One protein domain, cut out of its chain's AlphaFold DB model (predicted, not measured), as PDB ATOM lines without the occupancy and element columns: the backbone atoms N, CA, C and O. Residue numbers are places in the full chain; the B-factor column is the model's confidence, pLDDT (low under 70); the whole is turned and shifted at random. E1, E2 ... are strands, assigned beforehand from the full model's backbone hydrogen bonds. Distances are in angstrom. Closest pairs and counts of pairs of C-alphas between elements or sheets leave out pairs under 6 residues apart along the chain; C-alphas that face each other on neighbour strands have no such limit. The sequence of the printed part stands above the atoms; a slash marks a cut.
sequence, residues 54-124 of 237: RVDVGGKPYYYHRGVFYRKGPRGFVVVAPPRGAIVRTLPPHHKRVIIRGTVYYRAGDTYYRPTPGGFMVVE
ATOM      1  N   ARG A  54      25.489  33.881 152.886       81.69
ATOM      2  CA  ARG A  54      26.768  34.062 152.200       81.69
ATOM      3  C   ARG A  54      26.678  35.237 151.222       81.69
ATOM      4  O   ARG A  54      25.754  35.302 150.417       81.69
ATOM      5  N   VAL A  55      27.658  36.131 151.287       82.88
ATOM      6  CA  VAL A  55      27.820  37.291 150.407       82.88
ATOM      7  C   VAL A  55      29.221  37.232 149.809       82.88
ATOM      8  O   VAL A  55      30.212  37.318 150.532       82.88
ATOM      9  N   ASP A  56      29.328  37.078 148.494       85.19
ATOM     10  CA  ASP A  56      30.621  37.104 147.809       85.19
ATOM     11  C   ASP A  56      30.953  38.537 147.376       85.19
ATOM     12  O   ASP A  56      30.189  39.180 146.658       85.19
ATOM     13  N   VAL A  57      32.109  39.043 147.818       84.12
ATOM     14  CA  VAL A  57      32.600  40.386 147.473       84.12
ATOM     15  C   VAL A  57      34.017  40.273 146.934       84.12
ATOM     16  O   VAL A  57      34.924  39.836 147.644       84.12
ATOM     17  N   GLY A  58      34.219  40.641 145.666       80.50
ATOM     18  CA  GLY A  58      35.538  40.596 145.024       80.50
ATOM     19  C   GLY A  58      36.188  39.205 145.046       80.50
ATOM     20  O   GLY A  58      37.386  39.096 145.294       80.50
ATOM     21  N   GLY A  59      35.391  38.141 144.877       80.38
ATOM     22  CA  GLY A  59      35.860  36.747 144.898       80.38
ATOM     23  C   GLY A  59      36.169  36.186 146.292       80.38
ATOM     24  O   GLY A  59      36.690  35.079 146.404       80.38
ATOM     25  N   LYS A  60      35.865  36.933 147.360       83.19
ATOM     26  CA  LYS A  60      36.055  36.496 148.747       83.19
ATOM     27  C   LYS A  60      34.694  36.237 149.405       83.19
ATOM     28  O   LYS A  60      33.836  37.122 149.355       83.19
ATOM     29  N   PRO A  61      34.498  35.076 150.057       84.69
ATOM     30  CA  PRO A  61      33.251  34.774 150.741       84.69
ATOM     31  C   PRO A  61      33.185  35.480 152.100       84.69
ATOM     32  O   PRO A  61      34.037  35.280 152.972       84.69
ATOM     33  N   TYR A  62      32.126  36.257 152.288       86.50
ATOM     34  CA  TYR A  62      31.701  36.832 153.558       86.50
ATOM     35  C   TYR A  62      30.368  36.215 153.980       86.50
ATOM     36  O   TYR A  62      29.657  35.617 153.173       86.50
ATOM     37  N   TYR A  63      30.025  36.348 155.254       82.19
ATOM     38  CA  TYR A  63      28.762  35.866 155.802       82.19
ATOM     39  C   TYR A  63      28.094  37.001 156.561       82.19
ATOM     40  O   TYR A  63      28.743  37.679 157.349       82.19
ATOM     41  N   TYR A  64      26.813  37.219 156.317       77.50
ATOM     42  CA  TYR A  64      26.039  38.300 156.909       77.50
ATOM     43  C   TYR A  64      24.943  37.735 157.806       77.50
ATOM     44  O   TYR A  64      24.192  36.852 157.392       77.50
ATOM     45  N   HIS A  65      24.822  38.264 159.021       72.50
ATOM     46  CA  HIS A  65      23.726  37.932 159.924       72.50
ATOM     47  C   HIS A  65      23.335  39.143 160.778       72.50
ATOM     48  O   HIS A  65      24.146  39.631 161.565       72.50
ATOM     49  N   ARG A  66      22.082  39.603 160.633       70.38
ATOM     50  CA  ARG A  66      21.456  40.682 161.431       70.38
ATOM     51  C   ARG A  66      22.328  41.938 161.605       70.38
ATOM     52  O   ARG A  66      22.426  42.483 162.695       70.38
ATOM     53  N   GLY A  67      22.973  42.393 160.535       71.88
ATOM     54  CA  GLY A  67      23.815  43.594 160.561       71.88
ATOM     55  C   GLY A  67      25.301  43.350 160.794       71.88
ATOM     56  O   GLY A  67      26.092  44.266 160.601       71.88
ATOM     57  N   VAL A  68      25.700  42.124 161.139       75.25
ATOM     58  CA  VAL A  68      27.097  41.778 161.413       75.25
ATOM     59  C   VAL A  68      27.674  40.976 160.250       75.25
ATOM     60  O   VAL A  68      27.060  40.012 159.783       75.25
ATOM     61  N   PHE A  69      28.864  41.367 159.794       77.31
ATOM     62  CA  PHE A  69      29.613  40.645 158.769       77.31
ATOM     63  C   PHE A  69      30.683  39.765 159.405       77.31
ATOM     64  O   PHE A  69      31.378  40.167 160.335       77.31
ATOM     65  N   TYR A  70      30.835  38.567 158.859       80.69
ATOM     66  CA  TYR A  70      31.767  37.553 159.312       80.69
ATOM     67  C   TYR A  70      32.629  37.069 158.152       80.69
ATOM     68  O   TYR A  70      32.179  36.960 157.008       80.69
ATOM     69  N   ARG A  71      33.869  36.698 158.460       83.25
ATOM     70  CA  ARG A  71      34.783  36.033 157.531       83.25
ATOM     71  C   ARG A  71      35.317  34.753 158.153       83.25
ATOM     72  O   ARG A  71      35.501  34.676 159.365       83.25
ATOM     73  N   LYS A  72      35.594  33.749 157.321       76.19
ATOM     74  CA  LYS A  72      36.258  32.522 157.770       76.19
ATOM     75  C   LYS A  72      37.700  32.842 158.187       76.19
ATOM     76  O   LYS A  72      38.464  33.386 157.393       76.19
ATOM     77  N   GLY A  73      38.043  32.521 159.428       76.81
ATOM     78  CA  GLY A  73      39.385  32.607 159.993       76.81
ATOM     79  C   GLY A  73      39.948  31.224 160.356       76.81
ATOM     80  O   GLY A  73      39.282  30.209 160.145       76.81
ATOM     81  N   PRO A  74      41.166  31.163 160.926       67.69
ATOM     82  CA  PRO A  74      41.850  29.900 161.224       67.69
ATOM     83  C   PRO A  74      41.155  29.032 162.283       67.69
ATOM     84  O   PRO A  74      41.275  27.813 162.250       67.69
ATOM     85  N   ARG A  75      40.439  29.651 163.232       65.44
ATOM     86  CA  ARG A  75      39.802  28.977 164.382       65.44
ATOM     87  C   ARG A  75      38.274  29.122 164.426       65.44
ATOM     88  O   ARG A  75      37.666  28.817 165.442       65.44
ATOM     89  N   GLY A  76      37.644  29.614 163.358       73.56
ATOM     90  CA  GLY A  76      36.202  29.883 163.327       73.56
ATOM     91  C   GLY A  76      35.859  31.072 162.441       73.56
ATOM     92  O   GLY A  76      36.575  31.356 161.481       73.56
ATOM     93  N   PHE A  77      34.776  31.777 162.755       77.12
ATOM     94  CA  PHE A  77      34.415  33.014 162.070       77.12
ATOM     95  C   PHE A  77      34.887  34.219 162.877       77.12
ATOM     96  O   PHE A  77      34.867  34.199 164.103       77.12
ATOM     97  N   VAL A  78      35.325  35.260 162.175       76.69
ATOM     98  CA  VAL A  78      35.716  36.541 162.767       76.69
ATOM     99  C   VAL A  78      34.768  37.621 162.283       76.69
ATOM    100  O   VAL A  78      34.431  37.644 161.099       76.69
ATOM    101  N   VAL A  79      34.342  38.500 163.187       75.19
ATOM    102  CA  VAL A  79      33.565  39.691 162.830       75.19
ATOM    103  C   VAL A  79      34.470  40.646 162.059       75.19
ATOM    104  O   VAL A  79      35.618  40.873 162.439       75.19
ATOM    105  N   VAL A  80      33.970  41.173 160.949       78.50
ATOM    106  CA  VAL A  80      34.684  42.112 160.084       78.50
ATOM    107  C   VAL A  80      33.815  43.328 159.804       78.50
ATOM    108  O   VAL A  80      32.587  43.256 159.870       78.50
ATOM    109  N   ALA A  81      34.459  44.440 159.453       77.88
ATOM    110  CA  ALA A  81      33.754  45.602 158.936       77.88
ATOM    111  C   ALA A  81      32.967  45.235 157.658       77.88
ATOM    112  O   ALA A  81      33.415  44.359 156.901       77.88
ATOM    113  N   PRO A  82      31.823  45.891 157.392       80.75
ATOM    114  CA  PRO A  82      31.040  45.657 156.184       80.75
ATOM    115  C   PRO A  82      31.885  45.884 154.926       80.75
ATOM    116  O   PRO A  82      32.409  46.981 154.722       80.75
ATOM    117  N   PRO A  83      32.060  44.867 154.069       83.00
ATOM    118  CA  PRO A  83      32.884  45.017 152.885       83.00
ATOM    119  C   PRO A  83      32.158  45.884 151.853       83.00
ATOM    120  O   PRO A  83      31.011  45.617 151.491       83.00
ATOM    121  N   ARG A  84      32.853  46.905 151.340       85.12
ATOM    122  CA  ARG A  84      32.374  47.754 150.240       85.12
ATOM    123  C   ARG A  84      31.860  46.896 149.082       85.12
ATOM    124  O   ARG A  84      32.568  46.020 148.589       85.12
ATOM    125  N   GLY A  85      30.652  47.194 148.616       82.50
ATOM    126  CA  GLY A  85      30.006  46.493 147.510       82.50
ATOM    127  C   GLY A  85      29.275  45.206 147.902       82.50
ATOM    128  O   GLY A  85      28.678  44.587 147.024       82.50
ATOM    129  N   ALA A  86      29.269  44.800 149.179       84.81
ATOM    130  CA  ALA A  86      28.389  43.721 149.631       84.81
ATOM    131  C   ALA A  86      26.928  44.076 149.385       84.81
ATOM    132  O   ALA A  86      26.489  45.156 149.766       84.81
ATOM    133  N   ILE A  87      26.169  43.141 148.819       85.88
ATOM    134  CA  ILE A  87      24.719  43.260 148.687       85.88
ATOM    135  C   ILE A  87      24.078  42.370 149.746       85.88
ATOM    136  O   ILE A  87      24.305  41.160 149.774       85.88
ATOM    137  N   VAL A  88      23.279  42.974 150.619       83.94
ATOM    138  CA  VAL A  88      22.491  42.271 151.638       83.94
ATOM    139  C   VAL A  88      21.008  42.380 151.312       83.94
ATOM    140  O   VAL A  88      20.556  43.386 150.776       83.94
ATOM    141  N   ARG A  89      20.223  41.344 151.616       80.94
ATOM    142  CA  ARG A  89      18.773  41.356 151.336       80.94
ATOM    143  C   ARG A  89      17.987  42.147 152.374       80.94
ATOM    144  O   ARG A  89      16.956  42.724 152.055       80.94
ATOM    145  N   THR A  90      18.480  42.160 153.606       77.25
ATOM    146  CA  THR A  90      17.859  42.832 154.743       77.25
ATOM    147  C   THR A  90      18.817  43.863 155.308       77.25
ATOM    148  O   THR A  90      20.027  43.633 155.375       77.25
ATOM    149  N   LEU A  91      18.272  45.015 155.692       78.69
ATOM    150  CA  LEU A  91      19.043  46.036 156.382       78.69
ATOM    151  C   LEU A  91      19.332  45.601 157.826       78.69
ATOM    152  O   LEU A  91      18.556  44.841 158.415       78.69
ATOM    153  N   PRO A  92      20.436  46.087 158.414       75.75
ATOM    154  CA  PRO A  92      20.667  45.958 159.845       75.75
ATOM    155  C   PRO A  92      19.510  46.555 160.675       75.75
ATOM    156  O   PRO A  92      18.817  47.469 160.205       75.75
ATOM    157  N   PRO A  93      19.308  46.077 161.916       67.25
ATOM    158  CA  PRO A  93      18.393  46.721 162.857       67.25
ATOM    159  C   PRO A  93      18.852  48.158 163.171       67.25
ATOM    160  O   PRO A  93      20.049  48.443 163.123       67.25
ATOM    161  N   HIS A  94      17.905  49.042 163.502       73.94
ATOM    162  CA  HIS A  94      18.146  50.467 163.805       73.94
ATOM    163  C   HIS A  94      18.775  51.277 162.653       73.94
ATOM    164  O   HIS A  94      19.573  52.185 162.879       73.94
ATOM    165  N   HIS A  95      18.449  50.951 161.399       78.94
ATOM    166  CA  HIS A  95      18.885  51.766 160.267       78.94
ATOM    167  C   HIS A  95      18.059  53.062 160.160       78.94
ATOM    168  O   HIS A  95      16.851  53.053 160.381       78.94
ATOM    169  N   LYS A  96      18.696  54.165 159.758       75.50
ATOM    170  CA  LYS A  96      18.064  55.459 159.459       75.50
ATOM    171  C   LYS A  96      18.103  55.714 157.948       75.50
ATOM    172  O   LYS A  96      19.126  55.471 157.306       75.50
ATOM    173  N   ARG A  97      17.017  56.204 157.346       79.25
ATOM    174  CA  ARG A  97      17.016  56.641 155.936       79.25
ATOM    175  C   ARG A  97      17.617  58.044 155.846       79.25
ATOM    176  O   ARG A  97      17.166  58.942 156.544       79.25
ATOM    177  N   VAL A  98      18.600  58.244 154.974       76.12
ATOM    178  CA  VAL A  98      19.281  59.532 154.771       76.12
ATOM    179  C   VAL A  98      19.287  59.902 153.289       76.12
ATOM    180  O   VAL A  98      19.459  59.043 152.426       76.12
ATOM    181  N   ILE A  99      19.089  61.181 152.977       75.50
ATOM    182  CA  ILE A  99      19.136  61.691 151.602       75.50
ATOM    183  C   ILE A  99      20.411  62.511 151.455       75.50
ATOM    184  O   ILE A  99      20.602  63.498 152.156       75.50
ATOM    185  N   ILE A 100      21.286  62.104 150.539       73.69
ATOM    186  CA  ILE A 100      22.579  62.752 150.311       73.69
ATOM    187  C   ILE A 100      22.630  63.144 148.842       73.69
ATOM    188  O   ILE A 100      22.533  62.285 147.965       73.69
ATOM    189  N   ARG A 101      22.737  64.451 148.568       76.12
ATOM    190  CA  ARG A 101      22.738  65.009 147.201       76.12
ATOM    191  C   ARG A 101      21.558  64.497 146.348       76.12
ATOM    192  O   ARG A 101      21.731  64.120 145.194       76.12
ATOM    193  N   GLY A 102      20.367  64.415 146.947       72.44
ATOM    194  CA  GLY A 102      19.145  63.936 146.283       72.44
ATOM    195  C   GLY A 102      19.062  62.419 146.064       72.44
ATOM    196  O   GLY A 102      18.071  61.941 145.523       72.44
ATOM    197  N   THR A 103      20.061  61.646 146.501       73.81
ATOM    198  CA  THR A 103      20.048  60.179 146.428       73.81
ATOM    199  C   THR A 103      19.710  59.581 147.790       73.81
ATOM    200  O   THR A 103      20.225  60.021 148.817       73.81
ATOM    201  N   VAL A 104      18.836  58.572 147.803       78.19
ATOM    202  CA  VAL A 104      18.427  57.869 149.027       78.19
ATOM    203  C   VAL A 104      19.481  56.838 149.428       78.19
ATOM    204  O   VAL A 104      19.876  55.986 148.630       78.19
ATOM    205  N   TYR A 105      19.868  56.879 150.697       80.31
ATOM    206  CA  TYR A 105      20.724  55.905 151.359       80.31
ATOM    207  C   TYR A 105      20.090  55.467 152.685       80.31
ATOM    208  O   TYR A 105      19.208  56.128 153.229       80.31
ATOM    209  N   TYR A 106      20.563  54.351 153.223       81.50
ATOM    210  CA  TYR A 106      20.220  53.860 154.553       81.50
ATOM    211  C   TYR A 106      21.503  53.757 155.368       81.50
ATOM    212  O   TYR A 106      22.482  53.191 154.897       81.50
ATOM    213  N   ARG A 107      21.525  54.312 156.574       80.88
ATOM    214  CA  ARG A 107      22.680  54.316 157.472       80.88
ATOM    215  C   ARG A 107      22.403  53.405 158.658       80.88
ATOM    216  O   ARG A 107      21.370  53.551 159.296       80.88
ATOM    217  N   ALA A 108      23.324  52.505 158.980       74.88
ATOM    218  CA  ALA A 108      23.301  51.746 160.229       74.88
ATOM    219  C   ALA A 108      24.689  51.815 160.879       74.88
ATOM    220  O   ALA A 108      25.667  51.351 160.285       74.88
ATOM    221  N   GLY A 109      24.777  52.433 162.062       76.19
ATOM    222  CA  GLY A 109      26.060  52.826 162.657       76.19
ATOM    223  C   GLY A 109      26.865  53.704 161.691       76.19
ATOM    224  O   GLY A 109      26.352  54.689 161.159       76.19
ATOM    225  N   ASP A 110      28.098  53.300 161.393       75.62
ATOM    226  CA  ASP A 110      28.991  53.978 160.438       75.62
ATOM    227  C   ASP A 110      28.886  53.463 158.994       75.62
ATOM    228  O   ASP A 110      29.654  53.860 158.122       75.62
ATOM    229  N   THR A 111      27.951  52.552 158.709       80.75
ATOM    230  CA  THR A 111      27.836  51.925 157.383       80.75
ATOM    231  C   THR A 111      26.660  52.475 156.597       80.75
ATOM    232  O   THR A 111      25.531  52.507 157.091       80.75
ATOM    233  N   TYR A 112      26.913  52.834 155.339       84.31
ATOM    234  CA  TYR A 112      25.893  53.295 154.404       84.31
ATOM    235  C   TYR A 112      25.524  52.204 153.403       84.31
ATOM    236  O   TYR A 112      26.367  51.466 152.892       84.31
ATOM    237  N   TYR A 113      24.238  52.141 153.094       85.75
ATOM    238  CA  TYR A 113      23.631  51.172 152.204       85.75
ATOM    239  C   TYR A 113      22.832  51.902 151.125       85.75
ATOM    240  O   TYR A 113      22.021  52.778 151.426       85.75
ATOM    241  N   ARG A 114      23.021  51.530 149.861       88.12
ATOM    242  CA  ARG A 114      22.233  52.038 148.735       88.12
ATOM    243  C   ARG A 114      21.216  50.987 148.290       88.12
ATOM    244  O   ARG A 114      21.612  49.835 148.104       88.12
ATOM    245  N   PRO A 115      19.938  51.346 148.076       80.31
ATOM    246  CA  PRO A 115      18.980  50.418 147.494       80.31
ATOM    247  C   PRO A 115      19.397  50.032 146.066       80.31
ATOM    248  O   PRO A 115      19.878  50.851 145.281       80.31
ATOM    249  N   THR A 116      19.225  48.757 145.742       82.56
ATOM    250  CA  THR A 116      19.467  48.152 144.428       82.56
ATOM    251  C   THR A 116      18.369  47.122 144.143       82.56
ATOM    252  O   THR A 116      17.763  46.616 145.088       82.56
ATOM    253  N   PRO A 117      18.134  46.731 142.879       79.56
ATOM    254  CA  PRO A 117      17.143  45.696 142.562       79.56
ATOM    255  C   PRO A 117      17.378  44.355 143.283       79.56
ATOM    256  O   PRO A 117      16.439  43.597 143.499       79.56
ATOM    257  N   GLY A 118      18.625  44.056 143.668       76.19
ATOM    258  CA  GLY A 118      19.007  42.822 144.365       76.19
ATOM    259  C   GLY A 118      19.066  42.921 145.895       76.19
ATOM    260  O   GLY A 118      19.416  41.933 146.538       76.19
ATOM    261  N   GLY A 119      18.762  44.085 146.482       83.31
ATOM    262  CA  GLY A 119      18.870  44.342 147.921       83.31
ATOM    263  C   GLY A 119      19.571  45.665 148.226       83.31
ATOM    264  O   GLY A 119      19.410  46.653 147.516       83.31
ATOM    265  N   PHE A 120      20.389  45.691 149.267       86.31
ATOM    266  CA  PHE A 120      21.055  46.884 149.773       86.31
ATOM    267  C   PHE A 120      22.567  46.732 149.659       86.31
ATOM    268  O   PHE A 120      23.159  45.840 150.263       86.31
ATOM    269  N   MET A 121      23.192  47.596 148.867       86.81
ATOM    270  CA  MET A 121      24.626  47.566 148.618       86.81
ATOM    271  C   MET A 121      25.367  48.438 149.628       86.81
ATOM    272  O   MET A 121      25.060  49.620 149.736       86.81
ATOM    273  N   VAL A 122      26.374  47.891 150.304       86.81
ATOM    274  CA  VAL A 122      27.296  48.653 151.152       86.81
ATOM    275  C   VAL A 122      28.085  49.623 150.277       86.81
ATOM    276  O   VAL A 122      28.815  49.204 149.374       86.81
ATOM    277  N   VAL A 123      27.944  50.915 150.542       84.81
ATOM    278  CA  VAL A 123      28.609  51.987 149.802       84.81
ATOM    279  C   VAL A 123      29.460  52.826 150.737       84.81
ATOM    280  O   VAL A 123      29.114  53.056 151.890       84.81
ATOM    281  N   GLU A 124      30.577  53.296 150.204       83.00
ATOM    282  CA  GLU A 124      31.389  54.319 150.840       83.00
ATOM    283  C   GLU A 124      30.969  55.664 150.259       83.00
ATOM    284  O   GLU A 124      30.868  55.822 149.038       83.00
TER     285      GLU A 124
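This is residues 54 to 124 of the 237 residues of an uncharacterized protein of Verrucomicrobia bacterium (UniProt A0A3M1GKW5). Two small lobes follow one another along the longest axis, each a strongly twisted sheet of four short strands folded back and forth, E1 to E4 in the first and E5 to E8 in the second, and a stretch without named elements, residues 81 to 95, joins them. Residues 87 to 88 of that stretch run beside residues 120 to 121 of E8, as a short antiparallel pairing at the edge of the second sheet, while the strands of the two lobes stay apart. The printed part has 71 residues with no named helix and eight named strands, E1 to E8 in order along the chain, and its class is all strand. The sheets have the orders E1 E2 E3 E4 and E5 E6 E7 E8, both antiparallel throughout. The whole is compact, with a radius of gyration of the C-alphas of 12.4 A, and its outline is elongated, spanning 44 by 23 by 18 A.

E1 is residues 54 to 57, beginning at C-alpha 54 at (26.768, 34.062, 152.200), and is 9.8 A long from first to last C-alpha. E2, residues 60 to 65, is 16.7 A long, and E3, residues 68 to 73, is 15.4 A long. E4, residues 76 to 80, is 12.7 A long and ends at C-alpha 80 at (34.684, 42.112, 160.084). E5 is residues 96 to 100, 12.5 A long. E6, residues 103 to 108, is 16.5 A long, and E7, residues 111 to 116, is 15.9 A long. E8, residues 119 to 123, is 12.5 A long and ends at C-alpha 123 at (28.609, 51.987, 149.802).

E1 to E4 form a meander, each strand the antiparallel neighbour of the one before, and E5 to E8 form another. E1 and E2 are a hairpin with 136 degrees between their directions; N 55 and O 62 are 2.8 A apart, within hydrogen-bond range. E2 and E3, a hairpin at 137 degrees, have N 70 and O 63 within hydrogen-bond range at 2.7 A. E3 and E4 are a hairpin at 135 degrees, with N 73 and O 76 within hydrogen-bond range at 2.8 A. E1 and E4 are the edge strands of this sheet and are apart. From edge to edge its strands' lines turn by 126 degrees. E4 and E5 are apart. E5 and E6 are a hairpin at 144 degrees, in which N 98 and O 105 are within hydrogen-bond range at 2.8 A. E6 and E7 are a hairpin at 134 degrees; the C-alphas of Arg 107 and Tyr 112, which face each other, are 4.6 A apart, and N 113 and O 106 are within hydrogen-bond range at 2.7 A. E7 and E8 are a hairpin at 137 degrees, with N 121 and O 114 within hydrogen-bond range at 2.8 A. The edge strands E5 and E8 are apart, and the strands' lines turn by 120 degrees from edge to edge of this sheet.

The two C-alphas farthest apart, those of Arg 75 and Gly 102, are 44.5 A from each other. The printed part runs from 54 to 124 and has no cut. The link from E4 to E5, 15 residues, is long, and the other six links are tight, with two residues each. The mean pLDDT of the printed part is 79.2, and residues 74 to 75 and residue 93 are under 70.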